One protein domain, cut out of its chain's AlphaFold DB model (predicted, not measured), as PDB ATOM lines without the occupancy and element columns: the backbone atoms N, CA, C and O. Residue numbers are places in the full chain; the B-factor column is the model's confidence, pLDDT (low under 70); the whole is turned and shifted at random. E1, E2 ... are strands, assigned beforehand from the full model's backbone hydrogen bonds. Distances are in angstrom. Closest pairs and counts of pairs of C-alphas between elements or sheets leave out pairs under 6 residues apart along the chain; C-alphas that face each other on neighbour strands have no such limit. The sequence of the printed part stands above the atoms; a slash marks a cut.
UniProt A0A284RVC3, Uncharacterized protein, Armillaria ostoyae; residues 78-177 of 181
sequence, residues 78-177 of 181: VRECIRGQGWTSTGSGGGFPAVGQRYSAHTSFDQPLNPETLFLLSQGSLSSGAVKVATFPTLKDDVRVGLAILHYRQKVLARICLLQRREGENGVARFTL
ATOM      1  N   VAL A  78     -31.175   3.669 -11.131       88.81
ATOM      2  CA  VAL A  78     -31.468   4.834 -10.291       88.81
ATOM      3  C   VAL A  78     -31.497   6.079 -11.164       88.81
ATOM      4  O   VAL A  78     -30.500   6.400 -11.805       88.81
ATOM      5  N   ARG A  79     -32.622   6.796 -11.173       87.69
ATOM      6  CA  ARG A  79     -32.754   8.067 -11.898       87.69
ATOM      7  C   ARG A  79     -32.388   9.256 -11.021       87.69
ATOM      8  O   ARG A  79     -31.600  10.103 -11.417       87.69
ATOM      9  N   GLU A  80     -32.954   9.299  -9.822       88.94
ATOM     10  CA  GLU A  80     -32.777  10.397  -8.874       88.94
ATOM     11  C   GLU A  80     -32.862   9.850  -7.453       88.94
ATOM     12  O   GLU A  80     -33.607   8.902  -7.214       88.94
ATOM     13  N   CYS A  81     -32.136  10.445  -6.506       86.94
ATOM     14  CA  CYS A  81     -32.323  10.150  -5.092       86.94
ATOM     15  C   CYS A  81     -32.314  11.410  -4.234       86.94
ATOM     16  O   CYS A  81     -31.524  12.325  -4.448       86.94
ATOM     17  N   ILE A  82     -33.126  11.380  -3.185       84.19
ATOM     18  CA  ILE A  82     -33.241  12.417  -2.171       84.19
ATOM     19  C   ILE A  82     -32.704  11.879  -0.846       84.19
ATOM     20  O   ILE A  82     -33.049  10.779  -0.401       84.19
ATOM     21  N   ARG A  83     -31.827  12.678  -0.229       79.12
ATOM     22  CA  ARG A  83     -31.159  12.409   1.049       79.12
ATOM     23  C   ARG A  83     -30.918  13.706   1.815       79.12
ATOM     24  O   ARG A  83     -30.862  14.774   1.210       79.12
ATOM     25  N   GLY A  84     -30.689  13.601   3.126       72.62
ATOM     26  CA  GLY A  84     -30.182  14.704   3.953       72.62
ATOM     27  C   GLY A  84     -30.959  16.015   3.778       72.62
ATOM     28  O   GLY A  84     -32.126  16.093   4.139       72.62
ATOM     29  N   GLN A  85     -30.313  17.038   3.212       65.44
ATOM     30  CA  GLN A  85     -30.908  18.366   3.000       65.44
ATOM     31  C   GLN A  85     -31.984  18.424   1.901       65.44
ATOM     32  O   GLN A  85     -32.713  19.404   1.832       65.44
ATOM     33  N   GLY A  86     -32.116  17.392   1.059       67.00
ATOM     34  CA  GLY A  86     -33.188  17.316   0.055       67.00
ATOM     35  C   GLY A  86     -34.569  17.002   0.646       67.00
ATOM     36  O   GLY A  86     -35.565  16.976  -0.074       67.00
ATOM     37  N   TRP A  87     -34.638  16.744   1.951       74.50
ATOM     38  CA  TRP A  87     -35.886  16.591   2.681       74.50
ATOM     39  C   TRP A  87     -36.463  17.951   3.060       74.50
ATOM     40  O   TRP A  87     -35.796  18.752   3.714       74.50
ATOM     41  N   THR A  88     -37.741  18.179   2.758       72.69
ATOM     42  CA  THR A  88     -38.450  19.328   3.320       72.69
ATOM     43  C   THR A  88     -38.773  19.016   4.776       72.69
ATOM     44  O   THR A  88     -39.692  18.246   5.076       72.69
ATOM     45  N   SER A  89     -37.991  19.582   5.697       63.56
ATOM     46  CA  SER A  89     -38.258  19.502   7.131       63.56
ATOM     47  C   SER A  89     -39.443  20.393   7.480       63.56
ATOM     48  O   SER A  89     -39.304  21.596   7.691       63.56
ATOM     49  N   THR A  90     -40.624  19.804   7.597       57.25
ATOM     50  CA  THR A  90     -41.687  20.423   8.385       57.25
ATOM     51  C   THR A  90     -41.322  20.216   9.847       57.25
ATOM     52  O   THR A  90     -41.271  19.080  10.328       57.25
ATOM     53  N   GLY A  91     -40.991  21.309  10.541       54.34
ATOM     54  CA  GLY A  91     -40.729  21.292  11.979       54.34
ATOM     55  C   GLY A  91     -41.838  20.580  12.763       54.34
ATOM     56  O   GLY A  91     -42.915  20.292  12.244       54.34
ATOM     57  N   SER A  92     -41.564  20.274  14.029       51.44
ATOM     58  CA  SER A  92     -42.507  19.647  14.960       51.44
ATOM     59  C   SER A  92     -43.811  20.453  15.054       51.44
ATOM     60  O   SER A  92     -43.894  21.398  15.832       51.44
ATOM     61  N   GLY A  93     -44.823  20.115  14.251       45.25
ATOM     62  CA  GLY A  93     -46.078  20.860  14.247       45.25
ATOM     63  C   GLY A  93     -47.164  20.290  13.339       45.25
ATOM     64  O   GLY A  93     -47.050  20.333  12.119       45.25
ATOM     65  N   GLY A  94     -48.263  19.845  13.957       39.84
ATOM     66  CA  GLY A  94     -49.604  20.086  13.410       39.84
ATOM     67  C   GLY A  94     -50.551  18.898  13.242       39.84
ATOM     68  O   GLY A  94     -51.742  19.120  13.064       39.84
ATOM     69  N   GLY A  95     -50.083  17.655  13.325       43.47
ATOM     70  CA  GLY A  95     -50.942  16.469  13.287       43.47
ATOM     71  C   GLY A  95     -50.413  15.447  14.274       43.47
ATOM     72  O   GLY A  95     -49.222  15.153  14.227       43.47
ATOM     73  N   PHE A  96     -51.265  14.999  15.200       39.28
ATOM     74  CA  PHE A  96     -50.921  14.138  16.337       39.28
ATOM     75  C   PHE A  96     -49.759  13.182  16.031       39.28
ATOM     76  O   PHE A  96     -49.936  12.258  15.234       39.28
ATOM     77  N   PRO A  97     -48.579  13.355  16.652       48.00
ATOM     78  CA  PRO A  97     -47.584  12.310  16.594       48.00
ATOM     79  C   PRO A  97     -48.146  11.098  17.328       48.00
ATOM     80  O   PRO A  97     -48.508  11.189  18.505       48.00
ATOM     81  N   ALA A  98     -48.212   9.954  16.647       49.19
ATOM     82  CA  ALA A  98     -48.306   8.681  17.343       49.19
ATOM     83  C   ALA A  98     -47.202   8.675  18.413       49.19
ATOM     84  O   ALA A  98     -46.050   8.996  18.104       49.19
ATOM     85  N   VAL A  99     -47.590   8.430  19.670       48.72
ATOM     86  CA  VAL A  99     -46.781   8.652  20.876       48.72
ATOM     87  C   VAL A  99     -45.304   8.334  20.627       48.72
ATOM     88  O   VAL A  99     -44.900   7.179  20.498       48.72
ATOM     89  N   GLY A 100     -44.499   9.395  20.541       55.22
ATOM     90  CA  GLY A 100     -43.051   9.323  20.416       55.22
ATOM     91  C   GLY A 100     -42.447   9.943  19.148       55.22
ATOM     92  O   GLY A 100     -41.334  10.450  19.234       55.22
ATOM     93  N   GLN A 101     -43.136   9.985  18.007       57.94
ATOM     94  CA  GLN A 101     -42.578  10.607  16.793       57.94
ATOM     95  C   GLN A 101     -42.509  12.135  16.969       57.94
ATOM     96  O   GLN A 101     -43.457  12.737  17.460       57.94
ATOM     97  N   ARG A 102     -41.395  12.790  16.620       62.34
ATOM     98  CA  ARG A 102     -41.215  14.243  16.862       62.34
ATOM     99  C   ARG A 102     -41.087  15.069  15.589       62.34
ATOM    100  O   ARG A 102     -41.330  16.270  15.628       62.34
ATOM    101  N   TYR A 103     -40.738  14.439  14.473       67.56
ATOM    102  CA  TYR A 103     -40.419  15.125  13.231       67.56
ATOM    103  C   TYR A 103     -41.117  14.452  12.053       67.56
ATOM    104  O   TYR A 103     -41.331  13.234  12.037       67.56
ATOM    105  N   SER A 104     -41.433  15.247  11.035       71.38
ATOM    106  CA  SER A 104     -41.885  14.742   9.743       71.38
ATOM    107  C   SER A 104     -41.064  15.371   8.627       71.38
ATOM    108  O   SER A 104     -40.708  16.546   8.691       71.38
ATOM    109  N   ALA A 105     -40.715  14.561   7.639       74.31
ATOM    110  CA  ALA A 105     -39.988  14.990   6.461       74.31
ATOM    111  C   ALA A 105     -40.761  14.552   5.229       74.31
ATOM    112  O   ALA A 105     -41.257  13.424   5.174       74.31
ATOM    113  N   HIS A 106     -40.857  15.447   4.252       80.50
ATOM    114  CA  HIS A 106     -41.631  15.199   3.043       80.50
ATOM    115  C   HIS A 106     -40.777  15.398   1.810       80.50
ATOM    116  O   HIS A 106     -39.869  16.231   1.785       80.50
ATOM    117  N   THR A 107     -41.098  14.634   0.778       80.56
ATOM    118  CA  THR A 107     -40.585  14.854  -0.564       80.56
ATOM    119  C   THR A 107     -41.612  14.424  -1.601       80.56
ATOM    120  O   THR A 107     -42.560  13.699  -1.284       80.56
ATOM    121  N   SER A 108     -41.462  14.888  -2.833       81.12
ATOM    122  CA  SER A 108     -42.365  14.540  -3.919       81.12
ATOM    123  C   SER A 108     -41.640  14.462  -5.245       81.12
ATOM    124  O   SER A 108     -40.779  15.291  -5.523       81.12
ATOM    125  N   PHE A 109     -42.080  13.529  -6.081       81.38
ATOM    126  CA  PHE A 109     -41.653  13.418  -7.465       81.38
ATOM    127  C   PHE A 109     -42.864  13.515  -8.380       81.38
ATOM    128  O   PHE A 109     -43.890  12.884  -8.118       81.38
ATOM    129  N   ASP A 110     -42.720  14.266  -9.463       80.50
ATOM    130  CA  ASP A 110     -43.673  14.246 -10.563       80.50
ATOM    131  C   ASP A 110     -43.184  13.199 -11.584       80.50
ATOM    132  O   ASP A 110     -42.014  13.175 -11.971       80.50
ATOM    133  N   GLN A 111     -44.061  12.270 -11.952       71.44
ATOM    134  CA  GLN A 111     -43.827  11.229 -12.950       71.44
ATOM    135  C   GLN A 111     -44.838  11.412 -14.084       71.44
ATOM    136  O   GLN A 111     -45.988  11.738 -13.795       71.44
ATOM    137  N   PRO A 112     -44.472  11.168 -15.350       71.69
ATOM    138  CA  PRO A 112     -45.462  11.146 -16.425       71.69
ATOM    139  C   PRO A 112     -46.519  10.059 -16.152       71.69
ATOM    140  O   PRO A 112     -46.202   9.046 -15.531       71.69
ATOM    141  N   LEU A 113     -47.767  10.240 -16.604       65.38
ATOM    142  CA  LEU A 113     -48.856   9.244 -16.512       65.38
ATOM    143  C   LEU A 113     -48.705   8.070 -17.491       65.38
ATOM    144  O   LEU A 113     -49.522   7.154 -17.470       65.38
ATOM    145  N   ASN A 114     -47.646   8.053 -18.307       65.12
ATOM    146  CA  ASN A 114     -47.411   7.003 -19.295       65.12
ATOM    147  C   ASN A 114     -46.610   5.751 -18.856       65.12
ATOM    148  O   ASN A 114     -46.256   4.991 -19.760       65.12
ATOM    149  N   PRO A 115     -46.269   5.473 -17.577       62.47
ATOM    150  CA  PRO A 115     -45.653   4.199 -17.268       62.47
ATOM    151  C   PRO A 115     -46.702   3.094 -17.385       62.47
ATOM    152  O   PRO A 115     -47.789   3.187 -16.818       62.47
ATOM    153  N   GLU A 116     -46.342   2.011 -18.068       73.00
ATOM    154  CA  GLU A 116     -47.124   0.774 -18.071       73.00
ATOM    155  C   GLU A 116     -47.304   0.237 -16.648       73.00
ATOM    156  O   GLU A 116     -48.288  -0.430 -16.331       73.00
ATOM    157  N   THR A 117     -46.339   0.511 -15.766       76.62
ATOM    158  CA  THR A 117     -46.383   0.096 -14.365       76.62
ATOM    159  C   THR A 117     -45.691   1.114 -13.469       76.62
ATOM    160  O   THR A 117     -44.543   1.493 -13.704       76.62
ATOM    161  N   LEU A 118     -46.378   1.491 -12.388       77.62
ATOM    162  CA  LEU A 118     -45.798   2.205 -11.256       77.62
ATOM    163  C   LEU A 118     -45.599   1.227 -10.091       77.62
ATOM    164  O   LEU A 118     -46.559   0.592  -9.655       77.62
ATOM    165  N   PHE A 119     -44.378   1.116  -9.564       82.94
ATOM    166  CA  PHE A 119     -44.087   0.246  -8.420       82.94
ATOM    167  C   PHE A 119     -43.504   0.999  -7.223       82.94
ATOM    168  O   PHE A 119     -42.888   2.057  -7.345       82.94
ATOM    169  N   LEU A 120     -43.692   0.420  -6.038       83.25
ATOM    170  CA  LEU A 120     -43.126   0.912  -4.789       83.25
ATOM    171  C   LEU A 120     -42.218  -0.159  -4.197       83.25
ATOM    172  O   LEU A 120     -42.630  -1.308  -4.041       83.25
ATOM    173  N   LEU A 121     -40.990   0.226  -3.860       85.56
ATOM    174  CA  LEU A 121     -40.018  -0.638  -3.198       85.56
ATOM    175  C   LEU A 121     -39.703  -0.073  -1.810       85.56
ATOM    176  O   LEU A 121     -39.486   1.122  -1.639       85.56
ATOM    177  N   SER A 122     -39.674  -0.929  -0.798       85.81
ATOM    178  CA  SER A 122     -39.304  -0.544   0.564       85.81
ATOM    179  C   SER A 122     -38.316  -1.573   1.087       85.81
ATOM    180  O   SER A 122     -38.653  -2.750   1.173       85.81
ATOM    181  N   GLN A 123     -37.099  -1.137   1.400       84.25
ATOM    182  CA  GLN A 123     -35.996  -2.009   1.797       84.25
ATOM    183  C   GLN A 123     -35.306  -1.478   3.062       84.25
ATOM    184  O   GLN A 123     -35.209  -0.268   3.278       84.25
ATOM    185  N   GLY A 124     -34.838  -2.400   3.907       78.00
ATOM    186  CA  GLY A 124     -34.163  -2.115   5.178       78.00
ATOM    187  C   GLY A 124     -35.026  -2.370   6.415       78.00
ATOM    188  O   GLY A 124     -36.195  -2.752   6.308       78.00
ATOM    189  N   SER A 125     -34.442  -2.179   7.601       74.56
ATOM    190  CA  SER A 125     -35.075  -2.542   8.880       74.56
ATOM    191  C   SER A 125     -36.220  -1.610   9.294       74.56
ATOM    192  O   SER A 125     -37.041  -1.976  10.132       74.56
ATOM    193  N   LEU A 126     -36.337  -0.431   8.673       72.25
ATOM    194  CA  LEU A 126     -37.380   0.566   8.951       72.25
ATOM    195  C   LEU A 126     -38.359   0.705   7.771       72.25
ATOM    196  O   LEU A 126     -38.834   1.792   7.436       72.25
ATOM    197  N   SER A 127     -38.661  -0.422   7.127       70.50
ATOM    198  CA  SER A 127     -39.442  -0.519   5.890       70.50
ATOM    199  C   SER A 127     -40.968  -0.575   6.082       70.50
ATOM    200  O   SER A 127     -41.690  -0.757   5.097       70.50
ATOM    201  N   SER A 128     -41.496  -0.312   7.283       70.56
ATOM    202  CA  SER A 128     -42.944  -0.219   7.538       70.56
ATOM    203  C   SER A 128     -43.544   1.124   7.088       70.56
ATOM    204  O   SER A 128     -42.860   2.152   7.040       70.56
ATOM    205  N   GLY A 129     -44.816   1.129   6.682       69.56
ATOM    206  CA  GLY A 129     -45.494   2.334   6.197       69.56
ATOM    207  C   GLY A 129     -46.897   2.064   5.656       69.56
ATOM    208  O   GLY A 129     -47.390   0.941   5.720       69.56
ATOM    209  N   ALA A 130     -47.527   3.106   5.116       71.94
ATOM    210  CA  ALA A 130     -48.826   3.026   4.460       71.94
ATOM    211  C   ALA A 130     -48.779   3.755   3.115       71.94
ATOM    212  O   ALA A 130     -48.107   4.778   2.980       71.94
ATOM    213  N   VAL A 131     -49.516   3.235   2.136       69.62
ATOM    214  CA  VAL A 131     -49.667   3.848   0.815       69.62
ATOM    215  C   VAL A 131     -51.092   4.360   0.692       69.62
ATOM    216  O   VAL A 131     -52.046   3.624   0.939       69.62
ATOM    217  N   LYS A 132     -51.235   5.626   0.307       68.75
ATOM    218  CA  LYS A 132     -52.528   6.237   0.014       68.75
ATOM    219  C   LYS A 132     -52.540   6.687  -1.438       68.75
ATOM    220  O   LYS A 132     -51.759   7.551  -1.819       68.75
ATOM    221  N   VAL A 133     -53.453   6.122  -2.220       70.75
ATOM    222  CA  VAL A 133     -53.720   6.560  -3.592       70.75
ATOM    223  C   VAL A 133     -54.857   7.573  -3.547       70.75
ATOM    224  O   VAL A 133     -55.898   7.314  -2.942       70.75
ATOM    225  N   ALA A 134     -54.642   8.743  -4.139       67.75
ATOM    226  CA  ALA A 134     -55.640   9.797  -4.236       67.75
ATOM    227  C   ALA A 134     -55.679  10.321  -5.671       67.75
ATOM    228  O   ALA A 134     -54.638  10.599  -6.261       67.75
ATOM    229  N   THR A 135     -56.882  10.457  -6.214       69.44
ATOM    230  CA  THR A 135     -57.138  11.079  -7.512       69.44
ATOM    231  C   THR A 135     -57.533  12.535  -7.301       69.44
ATOM    232  O   THR A 135     -58.394  12.845  -6.476       69.44
ATOM    233  N   PHE A 136     -56.893  13.437  -8.042       65.06
ATOM    234  CA  PHE A 136     -57.217  14.860  -8.037       65.06
ATOM    235  C   PHE A 136     -57.877  15.226  -9.370       65.06
ATOM    236  O   PHE A 136     -57.462  14.709 -10.403       65.06
ATOM    237  N   PRO A 137     -58.886  16.114  -9.381       66.38
ATOM    238  CA  PRO A 137     -59.599  16.501 -10.601       66.38
ATOM    239  C   PRO A 137     -58.778  17.399 -11.545       66.38
ATOM    240  O   PRO A 137     -59.296  17.877 -12.551       66.38
ATOM    241  N   THR A 138     -57.513  17.675 -11.229       60.00
ATOM    242  CA  THR A 138     -56.626  18.484 -12.061       60.00
ATOM    243  C   THR A 138     -56.205  17.698 -13.306       60.00
ATOM    244  O   THR A 138     -55.577  16.650 -13.187       60.00
ATOM    245  N   LEU A 139     -56.524  18.229 -14.493       53.09
ATOM    246  CA  LEU A 139     -56.082  17.746 -15.810       53.09
ATOM    247  C   LEU A 139     -54.569  17.942 -15.977       53.09
ATOM    248  O   LEU A 139     -54.111  18.865 -16.649       53.09
ATOM    249  N   LYS A 140     -53.785  17.102 -15.315       60.75
ATOM    250  CA  LYS A 140     -52.370  16.934 -15.612       60.75
ATOM    251  C   LYS A 140     -52.127  15.469 -15.904       60.75
ATOM    252  O   LYS A 140     -52.474  14.630 -15.078       60.75
ATOM    253  N   ASP A 141     -51.472  15.199 -17.026       69.81
ATOM    254  CA  ASP A 141     -50.963  13.876 -17.398       69.81
ATOM    255  C   ASP A 141     -49.733  13.477 -16.549       69.81
ATOM    256  O   ASP A 141     -48.824  12.801 -17.023       69.81
ATOM    257  N   ASP A 142     -49.703  13.888 -15.276       69.94
ATOM    258  CA  ASP A 142     -48.621  13.640 -14.329       69.94
ATOM    259  C   ASP A 142     -49.165  12.920 -13.083       69.94
ATOM    260  O   ASP A 142     -50.141  13.348 -12.459       69.94
ATOM    261  N   VAL A 143     -48.488  11.852 -12.661       74.12
ATOM    262  CA  VAL A 143     -48.651  11.247 -11.336       74.12
ATOM    263  C   VAL A 143     -47.687  11.923 -10.372       74.12
ATOM    264  O   VAL A 143     -46.470  11.812 -10.509       74.12
ATOM    265  N   ARG A 144     -48.222  12.560  -9.330       76.88
ATOM    266  CA  ARG A 144     -47.409  13.040  -8.210       76.88
ATOM    267  C   ARG A 144     -47.276  11.959  -7.148       76.88
ATOM    268  O   ARG A 144     -48.253  11.607  -6.487       76.88
ATOM    269  N   VAL A 145     -46.055  11.489  -6.923       76.25
ATOM    270  CA  VAL A 145     -45.736  10.587  -5.815       76.25
ATOM    271  C   VAL A 145     -45.240  11.414  -4.638       76.25
ATOM    272  O   VAL A 145     -44.120  11.916  -4.653       76.25
ATOM    273  N   GLY A 146     -46.087  11.569  -3.620       76.12
ATOM    274  CA  GLY A 146     -45.722  12.197  -2.352       76.12
ATOM    275  C   GLY A 146     -45.246  11.161  -1.339       76.12
ATOM    276  O   GLY A 146     -45.912  10.146  -1.130       76.12
ATOM    277  N   LEU A 147     -44.121  11.430  -0.681       76.38
ATOM    278  CA  LEU A 147     -43.598  10.608   0.401       76.38
ATOM    279  C   LEU A 147     -43.494  11.420   1.687       76.38
ATOM    280  O   LEU A 147     -42.881  12.485   1.709       76.38
ATOM    281  N   ALA A 148     -44.046  10.868   2.762       77.44
ATOM    282  CA  ALA A 148     -43.952  11.410   4.107       77.44
ATOM    283  C   ALA A 148     -43.259  10.388   5.013       77.44
ATOM    284  O   ALA A 148     -43.692   9.236   5.100       77.44
ATOM    285  N   ILE A 149     -42.200  10.806   5.700       73.75
ATOM    286  CA  ILE A 149     -41.522  10.003   6.718       73.75
ATOM    287  C   ILE A 149     -41.755  10.636   8.082       73.75
ATOM    288  O   ILE A 149     -41.433  11.802   8.311       73.75
ATOM    289  N   LEU A 150     -42.280   9.833   9.003       73.31
ATOM    290  CA  LEU A 150     -42.382  10.173  10.416       73.31
ATOM    291  C   LEU A 150     -41.171   9.595  11.147       73.31
ATOM    292  O   LEU A 150     -40.823   8.430  10.958       73.31
ATOM    293  N   HIS A 151     -40.513  10.413  11.962       68.12
ATOM    294  CA  HIS A 151     -39.259  10.046  12.610       68.12
ATOM    295  C   HIS A 151     -39.104  10.709  13.982       68.12
ATOM    296  O   HIS A 151     -39.724  11.724  14.306       68.12
ATOM    297  N   TYR A 152     -38.296  10.077  14.829       65.50
ATOM    298  CA  TYR A 152     -38.082  10.482  16.221       65.50
ATOM    299  C   TYR A 152     -36.934  11.484  16.375       65.50
ATOM    300  O   TYR A 152     -36.939  12.301  17.294       65.50
ATOM    301  N   ARG A 153     -35.951  11.426  15.472       64.88
ATOM    302  CA  ARG A 153     -34.757  12.277  15.469       64.88
ATOM    303  C   ARG A 153     -34.892  13.374  14.421       64.88
ATOM    304  O   ARG A 153     -35.633  13.205  13.466       64.88
ATOM    305  N   GLN A 154     -34.130  14.454  14.571       63.28
ATOM    306  CA  GLN A 154     -34.089  15.546  13.587       63.28
ATOM    307  C   GLN A 154     -33.493  15.126  12.233       63.28
ATOM    308  O   GLN A 154     -33.702  15.809  11.236       63.28
ATOM    309  N   LYS A 155     -32.740  14.019  12.191       68.81
ATOM    310  CA  LYS A 155     -32.092  13.505  10.980       68.81
ATOM    311  C   LYS A 155     -32.910  12.352  10.399       68.81
ATOM    312  O   LYS A 155     -33.168  11.362  11.088       68.81
ATOM    313  N   VAL A 156     -33.284  12.465   9.126       69.50
ATOM    314  CA  VAL A 156     -33.951  11.396   8.371       69.50
ATOM    315  C   VAL A 156     -32.918  10.335   7.990       69.50
ATOM    316  O   VAL A 156     -32.004  10.608   7.214       69.50
ATOM    317  N   LEU A 157     -33.064   9.118   8.521       76.38
ATOM    318  CA  LEU A 157     -32.179   7.977   8.230       76.38
ATOM    319  C   LEU A 157     -32.740   7.132   7.074       76.38
ATOM    320  O   LEU A 157     -32.930   5.921   7.196       76.38
ATOM    321  N   ALA A 158     -33.091   7.794   5.974       80.50
ATOM    322  CA  ALA A 158     -33.661   7.151   4.801       80.50
ATOM    323  C   ALA A 158     -33.211   7.850   3.521       80.50
ATOM    324  O   ALA A 158     -33.061   9.077   3.476       80.50
ATOM    325  N   ARG A 159     -33.060   7.047   2.473       85.25
ATOM    326  CA  ARG A 159     -32.810   7.481   1.105       85.25
ATOM    327  C   ARG A 159     -34.020   7.118   0.262       85.25
ATOM    328  O   ARG A 159     -34.444   5.963   0.262       85.25
ATOM    329  N   ILE A 160     -34.574   8.093  -0.448       86.81
ATOM    330  CA  ILE A 160     -35.646   7.842  -1.415       86.81
ATOM    331  C   ILE A 160     -35.070   7.954  -2.805       86.81
ATOM    332  O   ILE A 160     -34.338   8.900  -3.063       86.81
ATOM    333  N   CYS A 161     -35.397   7.020  -3.687       87.69
ATOM    334  CA  CYS A 161     -34.940   7.052  -5.063       87.69
ATOM    335  C   CYS A 161     -36.083   6.836  -6.046       87.69
ATOM    336  O   CYS A 161     -36.952   5.993  -5.827       87.69
ATOM    337  N   LEU A 162     -36.027   7.556  -7.157       88.56
ATOM    338  CA  LEU A 162     -36.721   7.205  -8.382       88.56
ATOM    339  C   LEU A 162     -35.958   6.082  -9.072       88.56
ATOM    340  O   LEU A 162     -34.771   6.219  -9.380       88.56
ATOM    341  N   LEU A 163     -36.650   4.977  -9.308       88.69
ATOM    342  CA  LEU A 163     -36.121   3.792  -9.954       88.69
ATOM    343  C   LEU A 163     -36.812   3.549 -11.290       88.69
ATOM    344  O   LEU A 163     -37.974   3.898 -11.488       88.69
ATOM    345  N   GLN A 164     -36.097   2.859 -12.163       89.12
ATOM    346  CA  GLN A 164     -36.630   2.276 -13.378       89.12
ATOM    347  C   GLN A 164     -36.199   0.811 -13.451       89.12
ATOM    348  O   GLN A 164     -35.020   0.505 -13.270       89.12
ATOM    349  N   ARG A 165     -37.150  -0.103 -13.673       85.31
ATOM    350  CA  ARG A 165     -36.864  -1.546 -13.785       85.31
ATOM    351  C   ARG A 165     -36.731  -1.984 -15.244       85.31
ATOM    352  O   ARG A 165     -35.828  -2.745 -15.578       85.31
ATOM    353  N   ARG A 166     -37.616  -1.486 -16.109       87.50
ATOM    354  CA  ARG A 166     -37.640  -1.691 -17.567       87.50
ATOM    355  C   ARG A 166     -38.129  -0.412 -18.251       87.50
ATOM    356  O   ARG A 166     -38.500   0.556 -17.582       87.50
ATOM    357  N   GLU A 167     -38.122  -0.385 -19.577       83.12
ATOM    358  CA  GLU A 167     -38.822   0.663 -20.322       83.12
ATOM    359  C   GLU A 167     -40.306   0.678 -19.919       83.12
ATOM    360  O   GLU A 167     -40.904  -0.377 -19.742       83.12
ATOM    361  N   GLY A 168     -40.862   1.862 -19.651       78.62
ATOM    362  CA  GLY A 168     -42.246   2.004 -19.178       78.62
ATOM    363  C   GLY A 168     -42.505   1.602 -17.716       78.62
ATOM    364  O   GLY A 168     -43.602   1.840 -17.220       78.62
ATOM    365  N   GLU A 169     -41.526   1.059 -16.985       83.06
ATOM    366  CA  GLU A 169     -41.697   0.654 -15.582       83.06
ATOM    367  C   GLU A 169     -40.932   1.579 -14.627       83.06
ATOM    368  O   GLU A 169     -39.746   1.370 -14.337       83.06
ATOM    369  N   ASN A 170     -41.637   2.579 -14.101       84.69
ATOM    370  CA  ASN A 170     -41.095   3.535 -13.139       84.69
ATOM    371  C   ASN A 170     -41.493   3.148 -11.714       84.69
ATOM    372  O   ASN A 170     -42.543   2.555 -11.470       84.69
ATOM    373  N   GLY A 171     -40.672   3.509 -10.737       85.06
ATOM    374  CA  GLY A 171     -40.997   3.248  -9.348       85.06
ATOM    375  C   GLY A 171     -40.320   4.190  -8.379       85.06
ATOM    376  O   GLY A 171     -39.381   4.906  -8.717       85.06
ATOM    377  N   VAL A 172     -40.814   4.175  -7.148       85.81
ATOM    378  CA  VAL A 172     -40.219   4.915  -6.037       85.81
ATOM    379  C   VAL A 172     -39.774   3.926  -4.980       85.81
ATOM    380  O   VAL A 172     -40.535   3.052  -4.565       85.81
ATOM    381  N   ALA A 173     -38.529   4.062  -4.545       85.69
ATOM    382  CA  ALA A 173     -37.935   3.201  -3.548       85.69
ATOM    383  C   ALA A 173     -37.563   3.970  -2.294       85.69
ATOM    384  O   ALA A 173     -36.944   5.028  -2.369       85.69
ATOM    385  N   ARG A 174     -37.893   3.401  -1.137       86.00
ATOM    386  CA  ARG A 174     -37.354   3.806   0.156       86.00
ATOM    387  C   ARG A 174     -36.314   2.795   0.600       86.00
ATOM    388  O   ARG A 174     -36.648   1.642   0.864       86.00
ATOM    389  N   PHE A 175     -35.093   3.271   0.783       84.75
ATOM    390  CA  PHE A 175     -34.014   2.526   1.405       84.75
ATOM    391  C   PHE A 175     -33.780   3.061   2.813       84.75
ATOM    392  O   PHE A 175     -33.582   4.256   3.040       84.75
ATOM    393  N   THR A 176     -33.837   2.148   3.766       80.12
ATOM    394  CA  THR A 176     -33.436   2.350   5.153       80.12
ATOM    395  C   THR A 176     -32.297   1.395   5.445       80.12
ATOM    396  O   THR A 176     -32.061   0.448   4.695       80.12
ATOM    397  N   LEU A 177     -31.562   1.661   6.512       73.44
ATOM    398  CA  LEU A 177     -30.391   0.862   6.836       73.44
ATOM    399  C   LEU A 177     -30.806  -0.573   7.124       73.44
ATOM    400  O   LEU A 177     -31.765  -0.830   7.852       73.44
TER     401      LEU A 177
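This is residues 78 to 177 of the 181 residues of an uncharacterized protein of Armillaria ostoyae (UniProt A0A284RVC3). Picture a sandwich, two sheets face to face with their strands only 13 degrees from aligned: a strongly twisted sheet of E1, E6, E7 and E4, and a smaller one in which long E3 and E5 face it and short E2 is at the edge. The printed part has 100 residues with seven named strands, E1 to E7 along the chain, and no named helix, class all strand. The larger sheet runs E1, E6, E7, E4 and is mixed; the smaller runs E2, E3, E5, all antiparallel. The whole is compact, radius of gyration of the C-alphas 14.4 A, spanning 40 by 33 by 23 A.

Begin with inner strands E6, residues 158 to 166, and E7, residues 169 to 176, a hairpin with N 161 and O 173 at 2.8 A, within hydrogen-bond range. Edge strand E4, residues 117 to 123, is parallel to E7 at 13 degrees, N 121 and O 172 at 2.9 A. Edge strand E1, residues 78 to 82, is antiparallel to E6, N 79 and O 162 at 2.9 A. In the other sheet, E3, residues 103 to 112, is antiparallel to E5, residues 142 to 151, at 164 degrees, N 107 and O 147 at 2.9 A. E2, residues 88 to 90, forms a hairpin with E3, N 88 and O 106 at 3.0 A. Between the sheets, the closest C-alphas of E5 and E7 are those of Val 145 and Val 172, 7.9 A apart.

Find C-alpha 78 at (-31.468, 4.834, -10.291), where E1 begins. E3 spans 30.3 A from first to last C-alpha, E5 28.7 A, E6 24.4 A, E7 22.4 A and E4 19.3 A. E7 ends at C-alpha 176, (-33.436, 2.350, 5.153).

The farthest C-alphas, of Val 99 and Glu 167, are 42.7 A apart. The printed part has no cut; the links E2 to E3 and E4 to E5 are long. Of the printed residues of this predicted model, 38 have pLDDT under 70, among them residues 89 to 103 and 134 to 142.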